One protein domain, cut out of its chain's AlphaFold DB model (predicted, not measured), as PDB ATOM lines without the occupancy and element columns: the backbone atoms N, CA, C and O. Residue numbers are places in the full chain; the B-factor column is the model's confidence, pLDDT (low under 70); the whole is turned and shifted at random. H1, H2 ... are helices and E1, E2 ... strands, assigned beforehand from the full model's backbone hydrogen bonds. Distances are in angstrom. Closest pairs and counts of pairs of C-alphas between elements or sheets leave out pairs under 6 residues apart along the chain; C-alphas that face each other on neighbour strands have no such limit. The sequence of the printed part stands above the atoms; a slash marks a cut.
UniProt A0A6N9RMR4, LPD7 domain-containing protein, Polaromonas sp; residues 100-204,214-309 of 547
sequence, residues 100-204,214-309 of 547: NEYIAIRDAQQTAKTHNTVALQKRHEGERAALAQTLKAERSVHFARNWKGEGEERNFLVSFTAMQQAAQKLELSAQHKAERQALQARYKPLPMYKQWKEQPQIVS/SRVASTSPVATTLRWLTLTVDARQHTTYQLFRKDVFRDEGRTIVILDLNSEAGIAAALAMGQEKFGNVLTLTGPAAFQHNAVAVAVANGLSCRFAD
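This is residues 100 to 204 and 214 to 309 of the 547 residues of the protein "LPD7 domain-containing protein" of Polaromonas sp (UniProt A0A6N9RMR4). A long helical hairpin of H1 and H2 makes the length of the model, and a smaller head, a four-stranded sheet with H5, H6 and H7, packs on the H2 side through the sheet, H5 and H6. The hairpin's turn sticks out with residues 144 to 150, and the short H3 and H4 lie at the hairpin's other end. The printed part has 201 residues, with named elements in the order H1 H2 H3 H4 H5 E1 E2 E3 E4 H6 H7, of mixed class. The sheet runs E1 E2 E3 E4, all antiparallel. The whole is loose, with a radius of gyration of the C-alphas of 22.6 A and spans of 76 by 41 by 32 A.

H1, residues 100 to 142, and H2, residues 151 to 186, touch as a helical hairpin, at a shallow tilt of 9 degrees, opposite ways; their closest C-alphas, of His 124 and His 176, are 6.7 A apart. H3, residues 193 to 198, is close but not clearly touching H1, the closest C-alphas being Tyr 102 and Tyr 193, 7.1 A. H4, residues 200 to 203, is apart from H1 and H2. H5, residues 221 to 228, touches residues 163 to 171 of H2, closest at the C-alphas of Ala 167 and Ala 223, 4.3 A. E1, residues 230 to 233, E2, 239 to 243, E3, 246 to 251, and E4, 256 to 258, form a meander, each strand the antiparallel neighbour of the one before. Within hydrogen-bond range are N 232 and O 240, 2.9 A, N 241 and O 249, 2.8 A, and N 250 and O 257, 2.8 A. H6, residues 264 to 278, lies over E3 and E4 at a height over the sheet of 9.1 A. H2, H5 and H6 on one face of the sheet make two layers, helices and sheet. Residues 272 to 277 of H6 touch residues 159 to 166 of H2, closest at the C-alphas of Met 163 and Met 273, 5.8 A. H7, residues 288 to 301, touches H6 about perpendicular at 85 degrees, closest at the C-alphas of Ala 268 and Val 297, 6.2 A. Every O i to N i+4 pair is within hydrogen-bond range in H1, H2, H3, H5, H6 and H7; H4 is too short for one.

H1 begins at C-alpha 100, (121.791, 128.769, 214.363), and is 62.5 A long. H2 begins at C-alpha 151, (123.768, 156.265, 147.882), and is 52.1 A long. H6 is 20.4 A long; H7 is 20.1 A long and ends at C-alpha 301, (121.081, 158.941, 180.550).

The C-alphas farthest apart, of Gly 149 and Glu 198, are 78.8 A apart. Residues 205 to 213 are not printed, and C-alphas 204 and 214 are 23.3 A apart across the cut. Of the links that are printed whole, none is long. The mean pLDDT of the printed part is 85.4; residues 199 to 204 and 214 to 219 are under 70.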
ATOM      1  N   ASN A 100     121.782 129.770 215.432       79.25
ATOM      2  CA  ASN A 100     121.791 128.769 214.363       79.25
ATOM      3  C   ASN A 100     120.659 129.006 213.351       79.25
ATOM      4  O   ASN A 100     120.878 128.861 212.152       79.25
ATOM      5  N   GLU A 101     119.484 129.434 213.818       78.00
ATOM      6  CA  GLU A 101     118.347 129.801 212.964       78.00
ATOM      7  C   GLU A 101     118.658 131.056 212.140       78.00
ATOM      8  O   GLU A 101     118.466 131.060 210.926       78.00
ATOM      9  N   TYR A 102     119.230 132.089 212.765       77.19
ATOM     10  CA  TYR A 102     119.664 133.303 212.072       77.19
ATOM     11  C   TYR A 102     120.700 133.015 210.974       77.19
ATOM     12  O   TYR A 102     120.579 133.519 209.855       77.19
ATOM     13  N   ILE A 103     121.711 132.190 211.269       79.94
ATOM     14  CA  ILE A 103     122.728 131.791 210.286       79.94
ATOM     15  C   ILE A 103     122.109 130.947 209.168       79.94
ATOM     16  O   ILE A 103     122.392 131.216 208.002       79.94
ATOM     17  N   ALA A 104     121.218 130.004 209.485       78.62
ATOM     18  CA  ALA A 104     120.526 129.204 208.478       78.62
ATOM     19  C   ALA A 104     119.676 130.070 207.532       78.62
ATOM     20  O   ALA A 104     119.751 129.900 206.316       78.62
ATOM     21  N   ILE A 105     118.928 131.048 208.061       79.50
ATOM     22  CA  ILE A 105     118.138 131.997 207.259       79.50
ATOM     23  C   ILE A 105     119.055 132.865 206.390       79.50
ATOM     24  O   ILE A 105     118.782 133.060 205.206       79.50
ATOM     25  N   ARG A 106     120.161 133.366 206.949       82.56
ATOM     26  CA  ARG A 106     121.148 134.162 206.210       82.56
ATOM     27  C   ARG A 106     121.778 133.379 205.066       82.56
ATOM     28  O   ARG A 106     121.856 133.891 203.949       82.56
ATOM     29  N   ASP A 107     122.217 132.157 205.331       80.12
ATOM     30  CA  ASP A 107     122.849 131.300 204.334       80.12
ATOM     31  C   ASP A 107     121.836 130.876 203.259       80.12
ATOM     32  O   ASP A 107     122.149 130.913 202.066       80.12
ATOM     33  N   ALA A 108     120.587 130.583 203.637       81.69
ATOM     34  CA  ALA A 108     119.498 130.325 202.695       81.69
ATOM     35  C   ALA A 108     119.180 131.556 201.824       81.69
ATOM     36  O   ALA A 108     119.037 131.442 200.607       81.69
ATOM     37  N   GLN A 109     119.135 132.759 202.405       82.88
ATOM     38  CA  GLN A 109     118.902 133.990 201.647       82.88
ATOM     39  C   GLN A 109     120.065 134.283 200.689       82.88
ATOM     40  O   GLN A 109     119.838 134.651 199.537       82.88
ATOM     41  N   GLN A 110     121.310 134.087 201.131       83.19
ATOM     42  CA  GLN A 110     122.496 134.301 200.304       83.19
ATOM     43  C   GLN A 110     122.588 133.278 199.162       83.19
ATOM     44  O   GLN A 110     122.903 133.650 198.030       83.19
ATOM     45  N   THR A 111     122.286 132.004 199.418       83.50
ATOM     46  CA  THR A 111     122.247 130.963 198.375       83.50
ATOM     47  C   THR A 111     121.113 131.217 197.377       83.50
ATOM     48  O   THR A 111     121.354 131.204 196.172       83.50
ATOM     49  N   ALA A 112     119.911 131.575 197.838       83.12
ATOM     50  CA  ALA A 112     118.801 131.943 196.958       83.12
ATOM     51  C   ALA A 112     119.109 133.197 196.122       83.12
ATOM     52  O   ALA A 112     118.840 133.225 194.919       83.12
ATOM     53  N   LYS A 113     119.713 134.225 196.733       86.56
ATOM     54  CA  LYS A 113     120.143 135.442 196.036       86.56
ATOM     55  C   LYS A 113     121.172 135.117 194.962       86.56
ATOM     56  O   LYS A 113     120.978 135.517 193.822       86.56
ATOM     57  N   THR A 114     122.230 134.381 195.304       86.94
ATOM     58  CA  THR A 114     123.283 134.007 194.345       86.94
ATOM     59  C   THR A 114     122.724 133.178 193.189       86.94
ATOM     60  O   THR A 114     122.946 133.534 192.031       86.94
ATOM     61  N   HIS A 115     121.909 132.158 193.476       87.62
ATOM     62  CA  HIS A 115     121.220 131.368 192.454       87.62
ATOM     63  C   HIS A 115     120.379 132.247 191.516       87.62
ATOM     64  O   HIS A 115     120.539 132.190 190.298       87.62
ATOM     65  N   ASN A 116     119.531 133.118 192.070       86.62
ATOM     66  CA  ASN A 116     118.652 133.963 191.264       86.62
ATOM     67  C   ASN A 116     119.414 135.047 190.493       86.62
ATOM     68  O   ASN A 116     119.028 135.362 189.372       86.62
ATOM     69  N   THR A 117     120.517 135.577 191.034       88.50
ATOM     70  CA  THR A 117     121.389 136.496 190.286       88.50
ATOM     71  C   THR A 117     122.044 135.814 189.089       88.50
ATOM     72  O   THR A 117     122.049 136.387 188.004       88.50
ATOM     73  N   VAL A 118     122.532 134.580 189.252       92.31
ATOM     74  CA  VAL A 118     123.156 133.810 188.165       92.31
ATOM     75  C   VAL A 118     122.119 133.429 187.106       92.31
ATOM     76  O   VAL A 118     122.368 133.590 185.913       92.31
ATOM     77  N   ALA A 119     120.932 132.980 187.524       90.44
ATOM     78  CA  ALA A 119     119.836 132.661 186.610       90.44
ATOM     79  C   ALA A 119     119.386 133.890 185.799       90.44
ATOM     80  O   ALA A 119     119.218 133.797 184.582       90.44
ATOM     81  N   LEU A 120     119.253 135.049 186.457       91.25
ATOM     82  CA  LEU A 120     118.899 136.304 185.797       91.25
ATOM     83  C   LEU A 120     119.984 136.743 184.804       91.25
ATOM     84  O   LEU A 120     119.666 137.090 183.670       91.25
ATOM     85  N   GLN A 121     121.260 136.660 185.189       92.19
ATOM     86  CA  GLN A 121     122.376 136.994 184.305       92.19
ATOM     87  C   GLN A 121     122.383 136.121 183.043       92.19
ATOM     88  O   GLN A 121     122.489 136.647 181.936       92.19
ATOM     89  N   LYS A 122     122.207 134.801 183.194       93.50
ATOM     90  CA  LYS A 122     122.140 133.868 182.061       93.50
ATOM     91  C   LYS A 122     120.979 134.203 181.119       93.50
ATOM     92  O   LYS A 122     121.132 134.140 179.900       93.50
ATOM     93  N   ARG A 123     119.827 134.597 181.673       92.69
ATOM     94  CA  ARG A 123     118.676 135.054 180.884       92.69
ATOM     95  C   ARG A 123     118.995 136.345 180.120       92.69
ATOM     96  O   ARG A 123     118.764 136.391 178.917       92.69
ATOM     97  N   HIS A 124     119.591 137.345 180.771       94.19
ATOM     98  CA  HIS A 124     120.000 138.606 180.127       94.19
ATOM     99  C   HIS A 124     121.046 138.402 179.029       94.19
ATOM    100  O   HIS A 124     121.034 139.099 178.017       94.19
ATOM    101  N   GLU A 125     121.978 137.468 179.213       92.75
ATOM    102  CA  GLU A 125     122.945 137.070 178.184       92.75
ATOM    103  C   GLU A 125     122.253 136.437 176.974       92.75
ATOM    104  O   GLU A 125     122.520 136.849 175.844       92.75
ATOM    105  N   GLY A 126     121.317 135.512 177.204       94.06
ATOM    106  CA  GLY A 126     120.515 134.897 176.145       94.06
ATOM    107  C   GLY A 126     119.667 135.909 175.371       94.06
ATOM    108  O   GLY A 126     119.705 135.922 174.144       94.06
ATOM    109  N   GLU A 127     118.957 136.801 176.065       94.12
ATOM    110  CA  GLU A 127     118.117 137.838 175.445       94.12
ATOM    111  C   GLU A 127     118.946 138.835 174.616       94.12
ATOM    112  O   GLU A 127     118.566 139.170 173.493       94.12
ATOM    113  N   ARG A 128     120.123 139.259 175.108       92.88
ATOM    114  CA  ARG A 128     121.047 140.112 174.334       92.88
ATOM    115  C   ARG A 128     121.583 139.402 173.096       92.88
ATOM    116  O   ARG A 128     121.668 140.023 172.040       92.88
ATOM    117  N   ALA A 129     121.960 138.129 173.220       93.38
ATOM    118  CA  ALA A 129     122.458 137.344 172.096       93.38
ATOM    119  C   ALA A 129     121.369 137.129 171.033       93.38
ATOM    120  O   ALA A 129     121.645 137.296 169.847       93.38
ATOM    121  N   ALA A 130     120.137 136.835 171.456       94.69
ATOM    122  CA  ALA A 130     118.990 136.693 170.566       94.69
ATOM    123  C   ALA A 130     118.693 138.003 169.822       94.69
ATOM    124  O   ALA A 130     118.635 137.996 168.595       94.69
ATOM    125  N   LEU A 131     118.614 139.137 170.532       93.81
ATOM    126  CA  LEU A 131     118.418 140.445 169.897       93.81
ATOM    127  C   LEU A 131     119.570 140.784 168.936       93.81
ATOM    128  O   LEU A 131     119.354 141.270 167.833       93.81
ATOM    129  N   ALA A 132     120.817 140.492 169.306       91.75
ATOM    130  CA  ALA A 132     121.948 140.715 168.409       91.75
ATOM    131  C   ALA A 132     121.846 139.873 167.122       91.75
ATOM    132  O   ALA A 132     122.205 140.355 166.046       91.75
ATOM    133  N   GLN A 133     121.347 138.637 167.214       93.25
ATOM    134  CA  GLN A 133     121.112 137.780 166.053       93.25
ATOM    135  C   GLN A 133     119.972 138.302 165.173       93.25
ATOM    136  O   GLN A 133     120.158 138.364 163.958       93.25
ATOM    137  N   THR A 134     118.843 138.724 165.754       93.81
ATOM    138  CA  THR A 134     117.718 139.282 164.983       93.81
ATOM    139  C   THR A 134     118.134 140.554 164.255       93.81
ATOM    140  O   THR A 134     117.994 140.631 163.039       93.81
ATOM    141  N   LEU A 135     118.778 141.494 164.953       92.31
ATOM    142  CA  LEU A 135     119.251 142.747 164.361       92.31
ATOM    143  C   LEU A 135     120.306 142.526 163.268       92.31
ATOM    144  O   LEU A 135     120.357 143.258 162.275       92.31
ATOM    145  N   LYS A 136     121.164 141.509 163.428       91.31
ATOM    146  CA  LYS A 136     122.134 141.112 162.400       91.31
ATOM    147  C   LYS A 136     121.437 140.518 161.175       91.31
ATOM    148  O   LYS A 136     121.836 140.834 160.055       91.31
ATOM    149  N   ALA A 137     120.424 139.677 161.377       92.56
ATOM    150  CA  ALA A 137     119.641 139.089 160.297       92.56
ATOM    151  C   ALA A 137     118.873 140.170 159.521       92.56
ATOM    152  O   ALA A 137     119.021 140.249 158.302       92.56
ATOM    153  N   GLU A 138     118.170 141.071 160.214       90.31
ATOM    154  CA  GLU A 138     117.490 142.230 159.618       90.31
ATOM    155  C   GLU A 138     118.452 143.064 158.768       90.31
ATOM    156  O   GLU A 138     118.190 143.326 157.594       90.31
ATOM    157  N   ARG A 139     119.626 143.403 159.318       90.44
ATOM    158  CA  ARG A 139     120.676 144.121 158.585       90.44
ATOM    159  C   ARG A 139     121.101 143.354 157.331       90.44
ATOM    160  O   ARG A 139     121.212 143.948 156.264       90.44
ATOM    161  N   SER A 140     121.329 142.046 157.430       88.62
ATOM    162  CA  SER A 140     121.739 141.251 156.266       88.62
ATOM    163  C   SER A 140     120.687 141.247 155.156       88.62
ATOM    164  O   SER A 140     121.059 141.371 153.996       88.62
ATOM    165  N   VAL A 141     119.395 141.201 155.500       89.75
ATOM    166  CA  VAL A 141     118.290 141.252 154.532       89.75
ATOM    167  C   VAL A 141     118.210 142.630 153.878       89.75
ATOM    168  O   VAL A 141     118.205 142.731 152.652       89.75
ATOM    169  N   HIS A 142     118.214 143.698 154.680       85.25
ATOM    170  CA  HIS A 142     118.129 145.070 154.178       85.25
ATOM    171  C   HIS A 142     119.312 145.444 153.282       85.25
ATOM    172  O   HIS A 142     119.127 146.137 152.287       85.25
ATOM    173  N   PHE A 143     120.518 144.957 153.586       86.62
ATOM    174  CA  PHE A 143     121.732 145.319 152.853       86.62
ATOM    175  C   PHE A 143     122.213 144.266 151.841       86.62
ATOM    176  O   PHE A 143     123.290 144.446 151.278       86.62
ATOM    177  N   ALA A 144     121.434 143.215 151.556       86.88
ATOM    178  CA  ALA A 144     121.810 142.167 150.596       86.88
ATOM    179  C   ALA A 144     121.826 142.630 149.125       86.88
ATOM    180  O   ALA A 144     122.522 142.030 148.304       86.88
ATOM    181  N   ARG A 145     121.057 143.668 148.768       86.75
ATOM    182  CA  ARG A 145     120.949 144.157 147.380       86.75
ATOM    183  C   ARG A 145     122.188 144.945 146.929       86.75
ATOM    184  O   ARG A 145     122.969 145.424 147.747       86.75
ATOM    185  N   ASN A 146     122.361 145.106 145.616       85.56
ATOM    186  CA  ASN A 146     123.427 145.939 145.058       85.56
ATOM    187  C   ASN A 146     123.058 147.427 145.173       85.56
ATOM    188  O   ASN A 146     122.087 147.863 144.573       85.56
ATOM    189  N   TRP A 147     123.856 148.197 145.911       82.69
ATOM    190  CA  TRP A 147     123.606 149.616 146.208       82.69
ATOM    191  C   TRP A 147     124.370 150.589 145.294       82.69
ATOM    192  O   TRP A 147     124.614 151.744 145.653       82.69
ATOM    193  N   LYS A 148     124.839 150.127 144.134       83.19
ATOM    194  CA  LYS A 148     125.622 150.959 143.215       83.19
ATOM    195  C   LYS A 148     124.735 152.048 142.594       83.19
ATOM    196  O   LYS A 148     123.854 151.735 141.811       83.19
ATOM    197  N   GLY A 149     125.012 153.313 142.914       79.81
ATOM    198  CA  GLY A 149     124.266 154.478 142.404       79.81
ATOM    199  C   GLY A 149     123.124 154.956 143.309       79.81
ATOM    200  O   GLY A 149     122.690 156.091 143.167       79.81
ATOM    201  N   GLU A 150     122.715 154.158 144.298       81.62
ATOM    202  CA  GLU A 150     121.627 154.458 145.247       81.62
ATOM    203  C   GLU A 150     122.176 154.864 146.627       81.62
ATOM    204  O   GLU A 150     121.821 154.309 147.669       81.62
ATOM    205  N   GLY A 151     123.121 155.809 146.643       80.81
ATOM    206  CA  GLY A 151     123.768 156.265 147.882       80.81
ATOM    207  C   GLY A 151     122.788 156.880 148.888       80.81
ATOM    208  O   GLY A 151     122.916 156.632 150.087       80.81
ATOM    209  N   GLU A 152     121.786 157.609 148.389       78.81
ATOM    210  CA  GLU A 152     120.748 158.298 149.174       78.81
ATOM    211  C   GLU A 152     119.897 157.322 149.963       78.81
ATOM    212  O   GLU A 152     119.856 157.365 151.193       78.81
ATOM    213  N   GLU A 153     119.268 156.398 149.241       82.12
ATOM    214  CA  GLU A 153     118.411 155.375 149.822       82.12
ATOM    215  C   GLU A 153     119.196 154.495 150.792       82.12
ATOM    216  O   GLU A 153     118.696 154.148 151.864       82.12
ATOM    217  N   ARG A 154     120.459 154.185 150.462       85.62
ATOM    218  CA  ARG A 154     121.330 153.426 151.356       85.62
ATOM    219  C   ARG A 154     121.597 154.185 152.647       85.62
ATOM    220  O   ARG A 154     121.486 153.589 153.716       85.62
ATOM    221  N   ASN A 155     121.986 155.457 152.568       84.12
ATOM    222  CA  ASN A 155     122.300 156.247 153.757       84.12
ATOM    223  C   ASN A 155     121.058 156.422 154.634       84.12
ATOM    224  O   ASN A 155     121.126 156.184 155.836       84.12
ATOM    225  N   PHE A 156     119.911 156.736 154.026       85.06
ATOM    226  CA  PHE A 156     118.634 156.802 154.726       85.06
ATOM    227  C   PHE A 156     118.312 155.487 155.442       85.06
ATOM    228  O   PHE A 156     118.026 155.491 156.639       85.06
ATOM    229  N   LEU A 157     118.420 154.349 154.748       87.00
ATOM    230  CA  LEU A 157     118.118 153.045 155.331       87.00
ATOM    231  C   LEU A 157     119.096 152.675 156.454       87.00
ATOM    232  O   LEU A 157     118.668 152.157 157.483       87.00
ATOM    233  N   VAL A 158     120.395 152.962 156.307       87.50
ATOM    234  CA  VAL A 158     121.395 152.774 157.377       87.50
ATOM    235  C   VAL A 158     121.029 153.597 158.605       87.50
ATOM    236  O   VAL A 158     121.048 153.075 159.716       87.50
ATOM    237  N   SER A 159     120.681 154.863 158.420       86.12
ATOM    238  CA  SER A 159     120.432 155.777 159.530       86.12
ATOM    239  C   SER A 159     119.070 155.502 160.195       86.12
ATOM    240  O   SER A 159     118.968 155.518 161.422       86.12
ATOM    241  N   PHE A 160     118.042 155.123 159.426       88.38
ATOM    242  CA  PHE A 160     116.754 154.639 159.944       88.38
ATOM    243  C   PHE A 160     116.907 153.328 160.730       88.38
ATOM    244  O   PHE A 160     116.452 153.225 161.870       88.38
ATOM    245  N   THR A 161     117.589 152.330 160.157       90.12
ATOM    246  CA  THR A 161     117.807 151.041 160.835       90.12
ATOM    247  C   THR A 161     118.667 151.207 162.085       90.12
ATOM    248  O   THR A 161     118.342 150.633 163.120       90.12
ATOM    249  N   ALA A 162     119.707 152.046 162.053       89.06
ATOM    250  CA  ALA A 162     120.511 152.358 163.232       89.06
ATOM    251  C   ALA A 162     119.686 153.033 164.339       89.06
ATOM    252  O   ALA A 162     119.815 152.659 165.503       89.06
ATOM    253  N   MET A 163     118.797 153.970 163.991       89.19
ATOM    254  CA  MET A 163     117.874 154.598 164.946       89.19
ATOM    255  C   MET A 163     117.004 153.553 165.657       89.19
ATOM    256  O   MET A 163     116.915 153.542 166.887       89.19
ATOM    257  N   GLN A 164     116.402 152.639 164.891       90.56
ATOM    258  CA  GLN A 164     115.552 151.578 165.430       90.56
ATOM    259  C   GLN A 164     116.347 150.605 166.314       90.56
ATOM    260  O   GLN A 164     115.904 150.256 167.409       90.56
ATOM    261  N   GLN A 165     117.542 150.206 165.873       91.94
ATOM    262  CA  GLN A 165     118.428 149.302 166.611       91.94
ATOM    263  C   GLN A 165     118.909 149.918 167.928       91.94
ATOM    264  O   GLN A 165     118.891 149.246 168.962       91.94
ATOM    265  N   ALA A 166     119.274 151.203 167.916       89.56
ATOM    266  CA  ALA A 166     119.649 151.941 169.115       89.56
ATOM    267  C   ALA A 166     118.492 151.981 170.128       89.56
ATOM    268  O   ALA A 166     118.698 151.683 171.307       89.56
ATOM    269  N   ALA A 167     117.267 152.264 169.670       88.94
ATOM    270  CA  ALA A 167     116.084 152.274 170.529       88.94
ATOM    271  C   ALA A 167     115.825 150.897 171.167       88.94
ATOM    272  O   ALA A 167     115.717 150.801 172.389       88.94
ATOM    273  N   GLN A 168     115.814 149.820 170.373       91.75
ATOM    274  CA  GLN A 168     115.569 148.461 170.875       91.75
ATOM    275  C   GLN A 168     116.626 148.004 171.894       91.75
ATOM    276  O   GLN A 168     116.293 147.422 172.928       91.75
ATOM    277  N   LYS A 169     117.912 148.290 171.643       91.56
ATOM    278  CA  LYS A 169     118.993 147.950 172.585       91.56
ATOM    279  C   LYS A 169     118.877 148.726 173.896       91.56
ATOM    280  O   LYS A 169     119.121 148.158 174.964       91.56
ATOM    281  N   LEU A 170     118.500 150.003 173.833       89.88
ATOM    282  CA  LEU A 170     118.282 150.832 175.020       89.88
ATOM    283  C   LEU A 170     117.078 150.355 175.841       89.88
ATOM    284  O   LEU A 170     117.163 150.338 177.068       89.88
ATOM    285  N   GLU A 171     115.991 149.927 175.195       90.69
ATOM    286  CA  GLU A 171     114.834 149.337 175.879       90.69
ATOM    287  C   GLU A 171     115.198 148.034 176.585       90.69
ATOM    288  O   GLU A 171     114.908 147.887 177.771       90.69
ATOM    289  N   LEU A 172     115.895 147.120 175.901       91.69
ATOM    290  CA  LEU A 172     116.333 145.864 176.513       91.69
ATOM    291  C   LEU A 172     117.245 146.126 177.723       91.69
ATOM    292  O   LEU A 172     117.089 145.515 178.778       91.69
ATOM    293  N   SER A 173     118.173 147.080 177.603       89.94
ATOM    294  CA  SER A 173     119.054 147.476 178.707       89.94
ATOM    295  C   SER A 173     118.278 148.051 179.900       89.94
ATOM    296  O   SER A 173     118.569 147.713 181.052       89.94
ATOM    297  N   ALA A 174     117.272 148.892 179.645       88.31
ATOM    298  CA  ALA A 174     116.425 149.461 180.690       88.31
ATOM    299  C   ALA A 174     115.577 148.386 181.388       88.31
ATOM    300  O   ALA A 174     115.542 148.358 182.622       88.31
ATOM    301  N   GLN A 175     115.029 147.435 180.626       88.31
ATOM    302  CA  GLN A 175     114.356 146.248 181.161       88.31
ATOM    303  C   GLN A 175     115.290 145.435 182.059       88.31
ATOM    304  O   GLN A 175     114.955 145.146 183.207       88.31
ATOM    305  N   HIS A 176     116.510 145.137 181.600       91.12
ATOM    306  CA  HIS A 176     117.504 144.405 182.395       91.12
ATOM    307  C   HIS A 176     117.896 145.158 183.667       91.12
ATOM    308  O   HIS A 176     118.093 144.547 184.720       91.12
ATOM    309  N   LYS A 177     117.996 146.492 183.606       88.12
ATOM    310  CA  LYS A 177     118.250 147.329 184.785       88.12
ATOM    311  C   LYS A 177     117.100 147.235 185.791       88.12
ATOM    312  O   LYS A 177     117.377 147.026 186.971       88.12
ATOM    313  N   ALA A 178     115.853 147.336 185.338       85.56
ATOM    314  CA  ALA A 178     114.681 147.228 186.200       85.56
ATOM    315  C   ALA A 178     114.547 145.832 186.822       85.56
ATOM    316  O   ALA A 178     114.322 145.725 188.023       85.56
ATOM    317  N   GLU A 179     114.780 144.760 186.057       88.31
ATOM    318  CA  GLU A 179     114.772 143.390 186.588       88.31
ATOM    319  C   GLU A 179     115.863 143.187 187.658       88.31
ATOM    320  O   GLU A 179     115.611 142.571 188.697       88.31
ATOM    321  N   ARG A 180     117.066 143.757 187.471       88.50
ATOM    322  CA  ARG A 180     118.119 143.745 188.508       88.50
ATOM    323  C   ARG A 180     117.707 144.518 189.761       88.50
ATOM    324  O   ARG A 180     117.953 144.038 190.867       88.50
ATOM    325  N   GLN A 181     117.087 145.686 189.605       84.12
ATOM    326  CA  GLN A 181     116.591 146.484 190.730       84.12
ATOM    327  C   GLN A 181     115.461 145.765 191.478       84.12
ATOM    328  O   GLN A 181     115.481 145.721 192.705       84.12
ATOM    329  N   ALA A 182     114.533 145.125 190.765       84.75
ATOM    330  CA  ALA A 182     113.476 144.305 191.354       84.75
ATOM    331  C   ALA A 182     114.055 143.112 192.131       84.75
ATOM    332  O   ALA A 182     113.639 142.839 193.259       84.75
ATOM    333  N   LEU A 183     115.077 142.444 191.582       85.31
ATOM    334  CA  LEU A 183     115.784 141.373 192.282       85.31
ATOM    335  C   LEU A 183     116.485 141.889 193.549       85.31
ATOM    336  O   LEU A 183     116.439 141.232 194.588       85.31
ATOM    337  N   GLN A 184     117.108 143.066 193.489       84.31
ATOM    338  CA  GLN A 184     117.720 143.699 194.656       84.31
ATOM    339  C   GLN A 184     116.675 144.056 195.721       84.31
ATOM    340  O   GLN A 184     116.894 143.772 196.897       84.31
ATOM    341  N   ALA A 185     115.528 144.610 195.319       81.94
ATOM    342  CA  ALA A 185     114.424 144.946 196.216       81.94
ATOM    343  C   ALA A 185     113.806 143.702 196.879       81.94
ATOM    344  O   ALA A 185     113.412 143.761 198.045       81.94
ATOM    345  N   ARG A 186     113.776 142.563 196.171       80.25
ATOM    346  CA  ARG A 186     113.335 141.264 196.708       80.25
ATOM    347  C   ARG A 186     114.234 140.770 197.843       80.25
ATOM    348  O   ARG A 186     113.746 140.178 198.799       80.25
ATOM    349  N   TYR A 187     115.541 141.011 197.754       79.56
ATOM    350  CA  TYR A 187     116.519 140.592 198.760       79.56
ATOM    351  C   TYR A 187     116.964 141.761 199.641       79.56
ATOM    352  O   TYR A 187     118.114 142.206 199.568       79.56
ATOM    353  N   LYS A 188     116.057 142.231 200.509       76.25
ATOM    354  CA  LYS A 188     116.402 143.197 201.564       76.25
ATOM    355  C   LYS A 188     117.442 142.591 202.525       76.25
ATOM    356  O   LYS A 188     117.341 141.402 202.845       76.25
ATOM    357  N   PRO A 189     118.449 143.366 202.970       76.44
ATOM    358  CA  PRO A 189     119.464 142.869 203.892       76.44
ATOM    359  C   PRO A 189     118.831 142.463 205.226       76.44
ATOM    360  O   PRO A 189     117.978 143.171 205.758       76.44
ATOM    361  N   LEU A 190     119.265 141.321 205.763       73.50
ATOM    362  CA  LEU A 190     118.864 140.873 207.095       73.50
ATOM    363  C   LEU A 190     119.325 141.877 208.164       73.50
ATOM    364  O   LEU A 190     120.473 142.334 208.100       73.50
ATOM    365  N   PRO A 191     118.483 142.182 209.167       75.94
ATOM    366  CA  PRO A 191     118.885 143.008 210.299       75.94
ATOM    367  C   PRO A 191     120.008 142.334 211.099       75.94
ATOM    368  O   PRO A 191     120.237 141.119 211.016       75.94
ATOM    369  N   MET A 192     120.730 143.124 211.896       76.25
ATOM    370  CA  MET A 192     121.761 142.578 212.780       76.25
ATOM    371  C   MET A 192     121.135 141.606 213.787       76.25
ATOM    372  O   MET A 192     120.038 141.845 214.278       76.25
ATOM    373  N   TYR A 193     121.859 140.545 214.160       75.25
ATOM    374  CA  TYR A 193     121.360 139.493 215.063       75.25
ATOM    375  C   TYR A 193     120.703 140.023 216.357       75.25
ATOM    376  O   TYR A 193     119.701 139.475 216.803       75.25
ATOM    377  N   LYS A 194     121.225 141.118 216.937       78.19
ATOM    378  CA  LYS A 194     120.627 141.770 218.119       78.19
ATOM    379  C   LYS A 194     119.190 142.247 217.857       78.19
ATOM    380  O   LYS A 194     118.305 141.925 218.632       78.19
ATOM    381  N   GLN A 195     118.976 142.930 216.735       75.56
ATOM    382  CA  GLN A 195     117.671 143.447 216.301       75.56
ATOM    383  C   GLN A 195     116.747 142.316 215.827       75.56
ATOM    384  O   GLN A 195     115.558 142.315 216.120       75.56
ATOM    385  N   TRP A 196     117.301 141.305 215.148       74.06
ATOM    386  CA  TRP A 196     116.558 140.106 214.746       74.06
ATOM    387  C   TRP A 196     115.950 139.373 215.947       74.06
ATOM    388  O   TRP A 196     114.799 138.952 215.905       74.06
ATOM    389  N   LYS A 197     116.716 139.257 217.037       72.12
ATOM    390  CA  LYS A 197     116.274 138.591 218.263       72.12
ATOM    391  C   LYS A 197     115.122 139.329 218.955       72.12
ATOM    392  O   LYS A 197     114.282 138.688 219.575       72.12
ATOM    393  N   GLU A 198     115.098 140.657 218.872       71.81
ATOM    394  CA  GLU A 198     114.038 141.492 219.451       71.81
ATOM    395  C   GLU A 198     112.726 141.384 218.657       71.81
ATOM    396  O   GLU A 198     111.649 141.561 219.221       71.81
ATOM    397  N   GLN A 199     112.801 141.054 217.362       63.56
ATOM    398  CA  GLN A 199     111.654 140.985 216.452       63.56
ATOM    399  C   GLN A 199     111.757 139.778 215.490       63.56
ATOM    400  O   GLN A 199     111.898 139.956 214.276       63.56
ATOM    401  N   PRO A 200     111.636 138.531 215.989       56.44
ATOM    402  CA  PRO A 200     111.795 137.323 215.164       56.44
ATOM    403  C   PRO A 200     110.732 137.207 214.055       56.44
ATOM    404  O   PRO A 200     110.963 136.597 213.014       56.44
ATOM    405  N   GLN A 201     109.581 137.851 214.251       53.00
ATOM    406  CA  GLN A 201     108.425 137.835 213.353       53.00
ATOM    407  C   GLN A 201     108.545 138.738 212.108       53.00
ATOM    408  O   GLN A 201     107.802 138.547 211.147       53.00
ATOM    409  N   ILE A 202     109.524 139.653 212.055       48.78
ATOM    410  CA  ILE A 202     109.753 140.530 210.883       48.78
ATOM    411  C   ILE A 202     110.566 139.828 209.778       48.78
ATOM    412  O   ILE A 202     110.629 140.296 208.644       48.78
ATOM    413  N   VAL A 203     111.143 138.656 210.065       46.91
ATOM    414  CA  VAL A 203     111.984 137.901 209.116       46.91
ATOM    415  C   VAL A 203     111.260 136.664 208.584       46.91
ATOM    416  O   VAL A 203     111.863 135.654 208.229       46.91
ATOM    417  N   SER A 204     109.934 136.746 208.474       43.88
ATOM    418  CA  SER A 204     109.211 135.847 207.584       43.88
ATOM    419  C   SER A 204     109.725 136.091 206.163       43.88
ATOM    420  O   SER A 204     109.729 137.208 205.641       43.88
ATOM    421  N   SER A 214     104.528 141.909 187.115       40.97
ATOM    422  CA  SER A 214     104.177 142.657 185.914       40.97
ATOM    423  C   SER A 214     105.434 143.334 185.379       40.97
ATOM    424  O   SER A 214     106.139 144.018 186.128       40.97
ATOM    425  N   ARG A 215     105.749 143.085 184.103       47.72
ATOM    426  CA  ARG A 215     106.799 143.793 183.372       47.72
ATOM    427  C   ARG A 215     106.389 145.261 183.335       47.72
ATOM    428  O   ARG A 215     105.784 145.706 182.367       47.72
ATOM    429  N   VAL A 216     106.663 146.011 184.399       43.09
ATOM    430  CA  VAL A 216     106.516 147.460 184.367       43.09
ATOM    431  C   VAL A 216     107.463 147.903 183.267       43.09
ATOM    432  O   VAL A 216     108.668 147.641 183.348       43.09
ATOM    433  N   ALA A 217     106.895 148.449 182.192       49.88
ATOM    434  CA  ALA A 217     107.627 148.904 181.026       49.88
ATOM    435  C   ALA A 217     108.614 149.984 181.479       49.88
ATOM    436  O   ALA A 217     108.284 151.157 181.615       49.88
ATOM    437  N   SER A 218     109.831 149.555 181.794       58.44
ATOM    438  CA  SER A 218     110.955 150.413 182.129       58.44
ATOM    439  C   SER A 218     111.499 150.936 180.814       58.44
ATOM    440  O   SER A 218     112.480 150.443 180.267       58.44
ATOM    441  N   THR A 219     110.776 151.888 180.239       66.19
ATOM    442  CA  THR A 219     111.145 152.476 178.959       66.19
ATOM    443  C   THR A 219     112.280 153.467 179.189       66.19
ATOM    444  O   THR A 219     112.177 154.365 180.024       66.19
ATOM    445  N   SER A 220     113.388 153.299 178.466       83.44
ATOM    446  CA  SER A 220     114.482 154.275 178.474       83.44
ATOM    447  C   SER A 220     113.993 155.599 177.872       83.44
ATOM    448  O   SER A 220     113.444 155.563 176.769       83.44
ATOM    449  N   PRO A 221     114.217 156.763 178.515       85.88
ATOM    450  CA  PRO A 221     113.780 158.051 177.973       85.88
ATOM    451  C   PRO A 221     114.389 158.313 176.591       85.88
ATOM    452  O   PRO A 221     113.679 158.724 175.681       85.88
ATOM    453  N   VAL A 222     115.665 157.960 176.397       87.88
ATOM    454  CA  VAL A 222     116.365 158.093 175.109       87.88
ATOM    455  C   VAL A 222     115.764 157.177 174.042       87.88
ATOM    456  O   VAL A 222     115.631 157.586 172.892       87.88
ATOM    457  N   ALA A 223     115.359 155.955 174.402       86.50
ATOM    458  CA  ALA A 223     114.685 155.065 173.456       86.50
ATOM    459  C   ALA A 223     113.324 155.624 173.022       86.50
ATOM    460  O   ALA A 223     112.973 155.555 171.845       86.50
ATOM    461  N   THR A 224     112.588 156.228 173.957       88.56
ATOM    462  CA  THR A 224     111.336 156.924 173.656       88.56
ATOM    463  C   THR A 224     111.576 158.106 172.720       88.56
ATOM    464  O   THR A 224     110.876 158.232 171.718       88.56
ATOM    465  N   THR A 225     112.603 158.924 172.986       88.56
ATOM    466  CA  THR A 225     112.999 160.029 172.101       88.56
ATOM    467  C   THR A 225     113.309 159.523 170.698       88.56
ATOM    468  O   THR A 225     112.733 160.037 169.748       88.56
ATOM    469  N   LEU A 226     114.142 158.484 170.561       89.00
ATOM    470  CA  LEU A 226     114.485 157.888 169.264       89.00
ATOM    471  C   LEU A 226     113.252 157.388 168.500       89.00
ATOM    472  O   LEU A 226     113.204 157.513 167.282       89.00
ATOM    473  N   ARG A 227     112.239 156.853 169.194       88.69
ATOM    474  CA  ARG A 227     110.998 156.372 168.565       88.69
ATOM    475  C   ARG A 227     110.076 157.500 168.095       88.69
ATOM    476  O   ARG A 227     109.276 157.284 167.189       88.69
ATOM    477  N   TRP A 228     110.177 158.681 168.695       89.62
ATOM    478  CA  TRP A 228     109.402 159.859 168.298       89.62
ATOM    479  C   TRP A 228     110.103 160.749 167.273       89.62
ATOM    480  O   TRP A 228     109.504 161.729 166.828       89.62
ATOM    481  N   LEU A 229     111.341 160.431 166.888       89.94
ATOM    482  CA  LEU A 229     112.028 161.182 165.850       89.94
ATOM    483  C   LEU A 229     111.356 160.969 164.496       89.94
ATOM    484  O   LEU A 229     111.143 159.841 164.048       89.94
ATOM    485  N   THR A 230     111.083 162.074 163.814       88.62
ATOM    486  CA  THR A 230     110.754 162.076 162.391       88.62
ATOM    487  C   THR A 230     112.008 162.384 161.588       88.62
ATOM    488  O   THR A 230     112.883 163.112 162.052       88.62
ATOM    489  N   LEU A 231     112.111 161.819 160.389       89.06
ATOM    490  CA  LEU A 231     113.300 161.934 159.549       89.06
ATOM    491  C   LEU A 231     112.952 162.489 158.177       89.06
ATOM    492  O   LEU A 231     111.960 162.099 157.565       89.06
ATOM    493  N   THR A 232     113.802 163.392 157.708       87.06
ATOM    494  CA  THR A 232     113.749 164.000 156.381       87.06
ATOM    495  C   THR A 232     115.103 163.824 155.701       87.06
ATOM    496  O   THR A 232     116.136 163.726 156.366       87.06
ATOM    497  N   VAL A 233     115.114 163.723 154.372       85.69
ATOM    498  CA  VAL A 233     116.350 163.588 153.589       85.69
ATOM    499  C   VAL A 233     116.538 164.847 152.758       85.69
ATOM    500  O   VAL A 233     115.656 165.218 151.985       85.69
ATOM    501  N   ASP A 234     117.685 165.498 152.926       82.75
ATOM    502  CA  ASP A 234     118.063 166.676 152.152       82.75
ATOM    503  C   ASP A 234     118.532 166.277 150.743       82.75
ATOM    504  O   ASP A 234     119.071 165.190 150.536       82.75
ATOM    505  N   ALA A 235     118.491 167.220 149.793       74.88
ATOM    506  CA  ALA A 235     119.045 167.053 148.438       74.88
ATOM    507  C   ALA A 235     120.558 166.728 148.402       74.88
ATOM    508  O   ALA A 235     121.103 166.375 147.362       74.88
ATOM    509  N   ARG A 236     121.255 166.873 149.538       76.00
ATOM    510  CA  ARG A 236     122.662 166.482 149.737       76.00
ATOM    511  C   ARG A 236     122.823 165.092 150.359       76.00
ATOM    512  O   ARG A 236     123.919 164.750 150.792       76.00
ATOM    513  N   GLN A 237     121.758 164.291 150.401       78.00
ATOM    514  CA  GLN A 237     121.758 162.917 150.920       78.00
ATOM    515  C   GLN A 237     121.981 162.817 152.439       78.00
ATOM    516  O   GLN A 237     122.338 161.756 152.957       78.00
ATOM    517  N   HIS A 238     121.792 163.919 153.168       86.00
ATOM    518  CA  HIS A 238     121.894 163.960 154.625       86.00
ATOM    519  C   HIS A 238     120.527 163.699 155.254       86.00
ATOM    520  O   HIS A 238     119.516 164.188 154.754       86.00
ATOM    521  N   THR A 239     120.487 162.932 156.344       87.12
ATOM    522  CA  THR A 239     119.239 162.626 157.055       87.12
ATOM    523  C   THR A 239     119.093 163.557 158.250       87.12
ATOM    524  O   THR A 239     119.876 163.472 159.192       87.12
ATOM    525  N   THR A 240     118.106 164.444 158.230       91.38
ATOM    526  CA  THR A 240     117.813 165.359 159.336       91.38
ATOM    527  C   THR A 240     116.745 164.748 160.236       91.38
ATOM    528  O   THR A 240     115.700 164.297 159.770       91.38
ATOM    529  N   TYR A 241     117.024 164.716 161.535       91.31
ATOM    530  CA  TYR A 241     116.144 164.181 162.565       91.31
ATOM    531  C   TYR A 241     115.459 165.312 163.307       91.31
ATOM    532  O   TYR A 241     116.106 166.245 163.789       91.31
ATOM    533  N   GLN A 242     114.146 165.191 163.435       91.81
ATOM    534  CA  GLN A 242     113.296 166.187 164.054       91.81
ATOM    535  C   GLN A 242     112.588 165.606 165.268       91.81
ATOM    536  O   GLN A 242     112.053 164.498 165.227       91.81
ATOM    537  N   LEU A 243     112.533 166.393 166.335       89.56
ATOM    538  CA  LEU A 243     111.756 166.110 167.531       89.56
ATOM    539  C   LEU A 243     110.751 167.248 167.696       89.56
ATOM    540  O   LEU A 243     111.134 168.414 167.707       89.56
ATOM    541  N   PHE A 244     109.460 166.923 167.770       85.50
ATOM    542  CA  PHE A 244     108.383 167.922 167.843       85.50
ATOM    543  C   PHE A 244     108.476 169.012 166.752       85.50
ATOM    544  O   PHE A 244     108.257 170.189 167.021       85.50
ATOM    545  N   ARG A 245     108.795 168.608 165.508       84.50
ATOM    546  CA  ARG A 245     108.989 169.487 164.331       84.50
ATOM    547  C   ARG A 245     110.165 170.472 164.427       84.50
ATOM    548  O   ARG A 245     110.254 171.382 163.608       84.50
ATOM    549  N   LYS A 246     111.063 170.299 165.397       90.06
ATOM    550  CA  LYS A 246     112.323 171.038 165.488       90.06
ATOM    551  C   LYS A 246     113.469 170.139 165.049       90.06
ATOM    552  O   LYS A 246     113.558 169.008 165.522       90.06
ATOM    553  N   ASP A 247     114.342 170.642 164.186       90.19
ATOM    554  CA  ASP A 247     115.544 169.929 163.757       90.19
ATOM    555  C   ASP A 247     116.520 169.796 164.928       90.19
ATOM    556  O   ASP A 247     116.896 170.784 165.561       90.19
ATOM    557  N   VAL A 248     116.921 168.566 165.228       91.06
ATOM    558  CA  VAL A 248     117.711 168.254 166.420       91.06
ATOM    559  C   VAL A 248     119.133 167.872 166.061       91.06
ATOM    560  O   VAL A 248     120.088 168.395 166.635       91.06
ATOM    561  N   PHE A 249     119.291 166.965 165.104       93.31
ATOM    562  CA  PHE A 249     120.590 166.574 164.580       93.31
ATOM    563  C   PHE A 249     120.451 166.059 163.152       93.31
ATOM    564  O   PHE A 249     119.381 165.629 162.728       93.31
ATOM    565  N   ARG A 250     121.547 166.109 162.406       92.88
ATOM    566  CA  ARG A 250     121.644 165.667 161.023       92.88
ATOM    567  C   ARG A 250     122.746 164.636 160.879       92.88
ATOM    568  O   ARG A 250     123.851 164.819 161.374       92.88
ATOM    569  N   ASP A 251     122.450 163.570 160.165       89.88
ATOM    570  CA  ASP A 251     123.372 162.497 159.850       89.88
ATOM    571  C   ASP A 251     123.912 162.669 158.430       89.88
ATOM    572  O   ASP A 251     123.192 162.565 157.433       89.88
ATOM    573  N   GLU A 252     125.207 162.950 158.348       87.75
ATOM    574  CA  GLU A 252     125.950 163.136 157.103       87.75
ATOM    575  C   GLU A 252     126.633 161.833 156.647       87.75
ATOM    576  O   GLU A 252     127.505 161.830 155.779       87.75
ATOM    577  N   GLY A 253     126.266 160.699 157.248       82.88
ATOM    578  CA  GLY A 253     126.795 159.374 156.956       82.88
ATOM    579  C   GLY A 253     128.069 159.071 157.740       82.88
ATOM    580  O   GLY A 253     128.104 158.106 158.505       82.88
ATOM    581  N   ARG A 254     129.116 159.891 157.566       85.56
ATOM    582  CA  ARG A 254     130.403 159.734 158.281       85.56
ATOM    583  C   ARG A 254     130.435 160.458 159.628       85.56
ATOM    584  O   ARG A 254     131.263 160.134 160.476       85.56
ATOM    585  N   THR A 255     129.552 161.429 159.804       90.12
ATOM    586  CA  THR A 255     129.479 162.328 160.955       90.12
ATOM    587  C   THR A 255     128.018 162.595 161.287       90.12
ATOM    588  O   THR A 255     127.170 162.616 160.396       90.12
ATOM    589  N   ILE A 256     127.720 162.801 162.568       92.19
ATOM    590  CA  ILE A 256     126.415 163.283 163.025       92.19
ATOM    591  C   ILE A 256     126.629 164.694 163.568       92.19
ATOM    592  O   ILE A 256     127.437 164.898 164.471       92.19
ATOM    593  N   VAL A 257     125.923 165.662 162.995       92.06
ATOM    594  CA  VAL A 257     125.973 167.077 163.360       92.06
ATOM    595  C   VAL A 257     124.771 167.393 164.232       92.06
ATOM    596  O   VAL A 257     123.632 167.235 163.805       92.06
ATOM    597  N   ILE A 258     125.003 167.857 165.455       92.81
ATOM    598  CA  ILE A 258     123.921 168.290 166.343       92.81
ATOM    599  C   ILE A 258     123.543 169.726 165.983       92.81
ATOM    600  O   ILE A 258     124.398 170.608 165.954       92.81
ATOM    601  N   LEU A 259     122.264 169.933 165.669       91.56
ATOM    602  CA  LEU A 259     121.703 171.218 165.253       91.56
ATOM    603  C   LEU A 259     121.169 171.999 166.460       91.56
ATOM    604  O   LEU A 259     121.344 173.212 166.536       91.56
ATOM    605  N   ASP A 260     120.576 171.299 167.430       89.38
ATOM    606  CA  ASP A 260     120.090 171.886 168.679       89.38
ATOM    607  C   ASP A 260     121.009 171.536 169.857       89.38
ATOM    608  O   ASP A 260     120.843 170.511 170.522       89.38
ATOM    609  N   LEU A 261     121.986 172.407 170.125       86.94
ATOM    610  CA  LEU A 261     122.979 172.236 171.198       86.94
ATOM    611  C   LEU A 261     122.389 172.382 172.612       86.94
ATOM    612  O   LEU A 261     123.057 172.038 173.587       86.94
ATOM    613  N   ASN A 262     121.159 172.890 172.726       86.50
ATOM    614  CA  ASN A 262     120.484 173.110 174.006       86.50
ATOM    615  C   ASN A 262     119.516 171.970 174.357       86.50
ATOM    616  O   ASN A 262     119.028 171.902 175.482       86.50
ATOM    617  N   SER A 263     119.219 171.072 173.413       89.62
ATOM    618  CA  SER A 263     118.317 169.944 173.642       89.62
ATOM    619  C   SER A 263     119.081 168.736 174.167       89.62
ATOM    620  O   SER A 263     119.686 167.983 173.404       89.62
ATOM    621  N   GLU A 264     119.004 168.499 175.477       90.94
ATOM    622  CA  GLU A 264     119.598 167.312 176.105       90.94
ATOM    623  C   GLU A 264     119.057 166.008 175.505       90.94
ATOM    624  O   GLU A 264     119.822 165.090 175.214       90.94
ATOM    625  N   ALA A 265     117.744 165.936 175.257       90.06
ATOM    626  CA  ALA A 265     117.110 164.779 174.621       90.06
ATOM    627  C   ALA A 265     117.670 164.540 173.213       90.06
ATOM    628  O   ALA A 265     117.895 163.400 172.801       90.06
ATOM    629  N   GLY A 266     117.936 165.624 172.490       90.94
ATOM    630  CA  GLY A 266     118.519 165.581 171.167       90.94
ATOM    631  C   GLY A 266     119.960 165.118 171.129       90.94
ATOM    632  O   GLY A 266     120.314 164.250 170.332       90.94
ATOM    633  N   ILE A 267     120.770 165.647 172.041       93.06
ATOM    634  CA  ILE A 267     122.156 165.230 172.236       93.06
ATOM    635  C   ILE A 267     122.204 163.749 172.630       93.06
ATOM    636  O   ILE A 267     122.972 162.985 172.051       93.06
ATOM    637  N   ALA A 268     121.351 163.311 173.561       93.56
ATOM    638  CA  ALA A 268     121.286 161.916 173.986       93.56
ATOM    639  C   ALA A 268     120.909 160.974 172.830       93.56
ATOM    640  O   ALA A 268     121.543 159.932 172.653       93.56
ATOM    641  N   ALA A 269     119.913 161.351 172.023       92.75
ATOM    642  CA  ALA A 269     119.504 160.588 170.847       92.75
ATOM    643  C   ALA A 269     120.621 160.522 169.789       92.75
ATOM    644  O   ALA A 269     120.911 159.442 169.274       92.75
ATOM    645  N   ALA A 270     121.298 161.643 169.522       93.38
ATOM    646  CA  ALA A 270     122.426 161.701 168.595       93.38
ATOM    647  C   ALA A 270     123.599 160.820 169.060       93.38
ATOM    648  O   ALA A 270     124.173 160.083 168.259       93.38
ATOM    649  N   LEU A 271     123.932 160.838 170.355       93.88
ATOM    650  CA  LEU A 271     124.980 159.991 170.934       93.88
ATOM    651  C   LEU A 271     124.620 158.504 170.872       93.88
ATOM    652  O   LEU A 271     125.468 157.685 170.521       93.88
ATOM    653  N   ALA A 272     123.367 158.148 171.171       92.56
ATOM    654  CA  ALA A 272     122.886 156.773 171.061       92.56
ATOM    655  C   ALA A 272     122.939 156.261 169.612       92.56
ATOM    656  O   ALA A 272     123.353 155.128 169.363       92.56
ATOM    657  N   MET A 273     122.587 157.109 168.644       92.31
ATOM    658  CA  MET A 273     122.700 156.780 167.225       92.31
ATOM    659  C   MET A 273     124.156 156.668 166.772       92.31
ATOM    660  O   MET A 273     124.515 155.717 166.076       92.31
ATOM    661  N   GLY A 274     125.010 157.597 167.205       91.44
ATOM    662  CA  GLY A 274     126.445 157.548 166.949       91.44
ATOM    663  C   GLY A 274     127.069 156.263 167.486       91.44
ATOM    664  O   GLY A 274     127.869 155.639 166.791       91.44
ATOM    665  N   GLN A 275     126.640 155.810 168.668       92.38
ATOM    666  CA  GLN A 275     127.085 154.546 169.246       92.38
ATOM    667  C   GLN A 275     126.713 153.339 168.369       92.38
ATOM    668  O   GLN A 275     127.528 152.432 168.191       92.38
ATOM    669  N   GLU A 276     125.506 153.319 167.799       90.75
ATOM    670  CA  GLU A 276     125.075 152.223 166.923       90.75
ATOM    671  C   GLU A 276     125.788 152.246 165.564       90.75
ATOM    672  O   GLU A 276     126.156 151.189 165.047       90.75
ATOM    673  N   LYS A 277     126.015 153.437 164.991       87.69
ATOM    674  CA  LYS A 277     126.639 153.593 163.665       87.69
ATOM    675  C   LYS A 277     128.156 153.438 163.685       87.69
ATOM    676  O   LYS A 277     128.717 152.762 162.824       87.69
ATOM    677  N   PHE A 278     128.823 154.086 164.635       89.19
ATOM    678  CA  PHE A 278     130.285 154.204 164.677       89.19
ATOM    679  C   PHE A 278     130.925 153.296 165.732       89.19
ATOM    680  O   PHE A 278     132.139 153.097 165.723       89.19
ATOM    681  N   GLY A 279     130.116 152.696 166.607       87.25
ATOM    682  CA  GLY A 279     130.565 151.817 167.674       87.25
ATOM    683  C   GLY A 279     130.746 152.541 169.006       87.25
ATOM    684  O   GLY A 279     130.316 153.672 169.208       87.25
ATOM    685  N   ASN A 280     131.380 151.862 169.961       89.31
ATOM    686  CA  ASN A 280     131.373 152.318 171.351       89.31
ATOM    687  C   ASN A 280     132.301 153.505 171.648       89.31
ATOM    688  O   ASN A 280     132.183 154.091 172.718       89.31
ATOM    689  N   VAL A 281     133.239 153.826 170.756       93.00
ATOM    690  CA  VAL A 281     134.211 154.911 170.941       93.00
ATOM    691  C   VAL A 281     133.867 156.039 169.977       93.00
ATOM    692  O   VAL A 281     133.936 155.856 168.764       93.00
ATOM    693  N   LEU A 282     133.502 157.197 170.522       91.94
ATOM    694  CA  LEU A 282     133.073 158.368 169.765       91.94
ATOM    695  C   LEU A 282     134.103 159.490 169.911       91.94
ATOM    696  O   LEU A 282     134.598 159.767 171.001       91.94
ATOM    697  N   THR A 283     134.431 160.155 168.807       92.94
ATOM    698  CA  THR A 283     135.246 161.379 168.839       92.94
ATOM    699  C   THR A 283     134.309 162.565 168.989       92.94
ATOM    700  O   THR A 283     133.394 162.656 168.179       92.94
ATOM    701  N   LEU A 284     134.521 163.428 169.996       91.06
ATOM    702  CA  LEU A 284     133.771 164.674 170.180       91.06
ATOM    703  C   LEU A 284     134.521 165.893 169.602       91.06
ATOM    704  O   LEU A 284     135.698 166.062 169.890       91.06
ATOM    705  N   THR A 285     133.887 166.743 168.785       88.88
ATOM    706  CA  THR A 285     134.490 167.951 168.189       88.88
ATOM    707  C   THR A 285     133.548 169.155 168.257       88.88
ATOM    708  O   THR A 285     132.701 169.387 167.409       88.88
ATOM    709  N   GLY A 286     133.696 169.980 169.280       87.88
ATOM    710  CA  GLY A 286     132.780 171.095 169.518       87.88
ATOM    711  C   GLY A 286     133.423 172.212 170.326       87.88
ATOM    712  O   GLY A 286     134.559 172.043 170.778       87.88
ATOM    713  N   PRO A 287     132.693 173.306 170.606       91.62
ATOM    714  CA  PRO A 287     133.059 174.190 171.706       91.62
ATOM    715  C   PRO A 287     133.184 173.375 172.999       91.62
ATOM    716  O   PRO A 287     132.395 172.453 173.217       91.62
ATOM    717  N   ALA A 288     134.134 173.718 173.871       88.56
ATOM    718  CA  ALA A 288     134.374 172.967 175.107       88.56
ATOM    719  C   ALA A 288     133.088 172.810 175.941       88.56
ATOM    720  O   ALA A 288     132.752 171.702 176.347       88.56
ATOM    721  N   ALA A 289     132.296 173.879 176.085       89.19
ATOM    722  CA  ALA A 289     131.013 173.849 176.795       89.19
ATOM    723  C   ALA A 289     130.048 172.773 176.258       89.19
ATOM    724  O   ALA A 289     129.405 172.069 177.033       89.19
ATOM    725  N   PHE A 290     129.990 172.596 174.937       91.69
ATOM    726  CA  PHE A 290     129.170 171.558 174.320       91.69
ATOM    727  C   PHE A 290     129.728 170.155 174.587       91.69
ATOM    728  O   PHE A 290     128.959 169.247 174.888       91.69
ATOM    729  N   GLN A 291     131.049 169.967 174.513       92.31
ATOM    730  CA  GLN A 291     131.669 168.671 174.811       92.31
ATOM    731  C   GLN A 291     131.397 168.255 176.263       92.31
ATOM    732  O   GLN A 291     130.981 167.125 176.510       92.31
ATOM    733  N   HIS A 292     131.535 169.191 177.207       91.56
ATOM    734  CA  HIS A 292     131.174 168.987 178.609       91.56
ATOM    735  C   HIS A 292     129.692 168.615 178.771       91.56
ATOM    736  O   HIS A 292     129.384 167.638 179.455       91.56
ATOM    737  N   ASN A 293     128.784 169.338 178.107       92.69
ATOM    738  CA  ASN A 293     127.352 169.039 178.154       92.69
ATOM    739  C   ASN A 293     127.036 167.651 177.570       92.69
ATOM    740  O   ASN A 293     126.324 166.861 178.179       92.69
ATOM    741  N   ALA A 294     127.627 167.291 176.429       92.62
ATOM    742  CA  ALA A 294     127.429 165.982 175.809       92.62
ATOM    743  C   ALA A 294     127.885 164.828 176.716       92.62
ATOM    744  O   ALA A 294     127.191 163.813 176.819       92.62
ATOM    745  N   VAL A 295     129.011 164.993 177.420       93.75
ATOM    746  CA  VAL A 295     129.480 164.021 178.419       93.75
ATOM    747  C   VAL A 295     128.503 163.941 179.598       93.75
ATOM    748  O   VAL A 295     128.137 162.837 180.010       93.75
ATOM    749  N   ALA A 296     128.029 165.080 180.109       92.69
ATOM    750  CA  ALA A 296     127.053 165.122 181.199       92.69
ATOM    751  C   ALA A 296     125.737 164.425 180.820       92.69
ATOM    752  O   ALA A 296     125.267 163.551 181.551       92.69
ATOM    753  N   VAL A 297     125.195 164.721 179.637       93.00
ATOM    754  CA  VAL A 297     123.984 164.096 179.086       93.00
ATOM    755  C   VAL A 297     124.173 162.588 178.895       93.00
ATOM    756  O   VAL A 297     123.267 161.811 179.219       93.00
ATOM    757  N   ALA A 298     125.343 162.142 178.425       92.94
ATOM    758  CA  ALA A 298     125.654 160.720 178.282       92.94
ATOM    759  C   ALA A 298     125.608 159.984 179.631       92.94
ATOM    760  O   ALA A 298     124.992 158.920 179.740       92.94
ATOM    761  N   VAL A 299     126.206 160.567 180.674       93.06
ATOM    762  CA  VAL A 299     126.236 159.993 182.030       93.06
ATOM    763  C   VAL A 299     124.860 160.051 182.702       93.06
ATOM    764  O   VAL A 299     124.431 159.074 183.334       93.06
ATOM    765  N   ALA A 300     124.125 161.153 182.539       90.06
ATOM    766  CA  ALA A 300     122.771 161.316 183.063       90.06
ATOM    767  C   ALA A 300     121.847 160.206 182.538       90.06
ATOM    768  O   ALA A 300     121.219 159.492 183.327       90.06
ATOM    769  N   ASN A 301     121.887 159.960 181.224       89.38
ATOM    770  CA  ASN A 301     121.081 158.941 180.550       89.38
ATOM    771  C   ASN A 301     121.666 157.518 180.622       89.38
ATOM    772  O   ASN A 301     121.011 156.561 180.209       89.38
ATOM    773  N   GLY A 302     122.872 157.346 181.174       85.50
ATOM    774  CA  GLY A 302     123.513 156.036 181.321       85.50
ATOM    775  C   GLY A 302     123.903 155.390 179.990       85.50
ATOM    776  O   GLY A 302     123.842 154.164 179.862       85.50
ATOM    777  N   LEU A 303     124.282 156.200 178.999       88.38
ATOM    778  CA  LEU A 303     124.821 155.715 177.732       88.38
ATOM    779  C   LEU A 303     126.188 155.054 177.966       88.38
ATOM    780  O   LEU A 303     126.947 155.450 178.849       88.38
ATOM    781  N   SER A 304     126.502 154.021 177.180       84.88
ATOM    782  CA  SER A 304     127.736 153.225 177.339       84.88
ATOM    783  C   SER A 304     128.877 153.657 176.413       84.88
ATOM    784  O   SER A 304     129.927 153.007 176.381       84.88
ATOM    785  N   CYS A 305     128.685 154.755 175.680       85.75
ATOM    786  CA  CYS A 305     129.706 155.343 174.829       85.75
ATOM    787  C   CYS A 305     130.930 155.801 175.642       85.75
ATOM    788  O   CYS A 305     130.823 156.259 176.781       85.75
ATOM    789  N   ARG A 306     132.106 155.644 175.035       91.94
ATOM    790  CA  ARG A 306     133.402 156.148 175.502       91.94
ATOM    791  C   ARG A 306     133.878 157.240 174.562       91.94
ATOM    792  O   ARG A 306     133.551 157.202 173.372       91.94
ATOM    793  N   PHE A 307     134.682 158.161 175.070       92.50
ATOM    794  CA  PHE A 307     135.205 159.259 174.267       92.50
ATOM    795  C   PHE A 307     136.646 158.993 173.836       92.50
ATOM    796  O   PHE A 307     137.440 158.428 174.583       92.50
ATOM    797  N   ALA A 308     136.975 159.350 172.593       90.56
ATOM    798  CA  ALA A 308     138.327 159.182 172.059       90.56
ATOM    799  C   ALA A 308     139.341 160.140 172.712       90.56
ATOM    800  O   ALA A 308     140.524 159.817 172.780       90.56
ATOM    801  N   ASP A 309     138.876 161.301 173.182       91.44
ATOM    802  CA  ASP A 309     139.686 162.267 173.921       91.44
ATOM    803  C   ASP A 309     139.834 161.828 175.394       91.44
ATOM    804  O   ASP A 309     138.818 161.709 176.094       91.44
TER     805      ASP A 309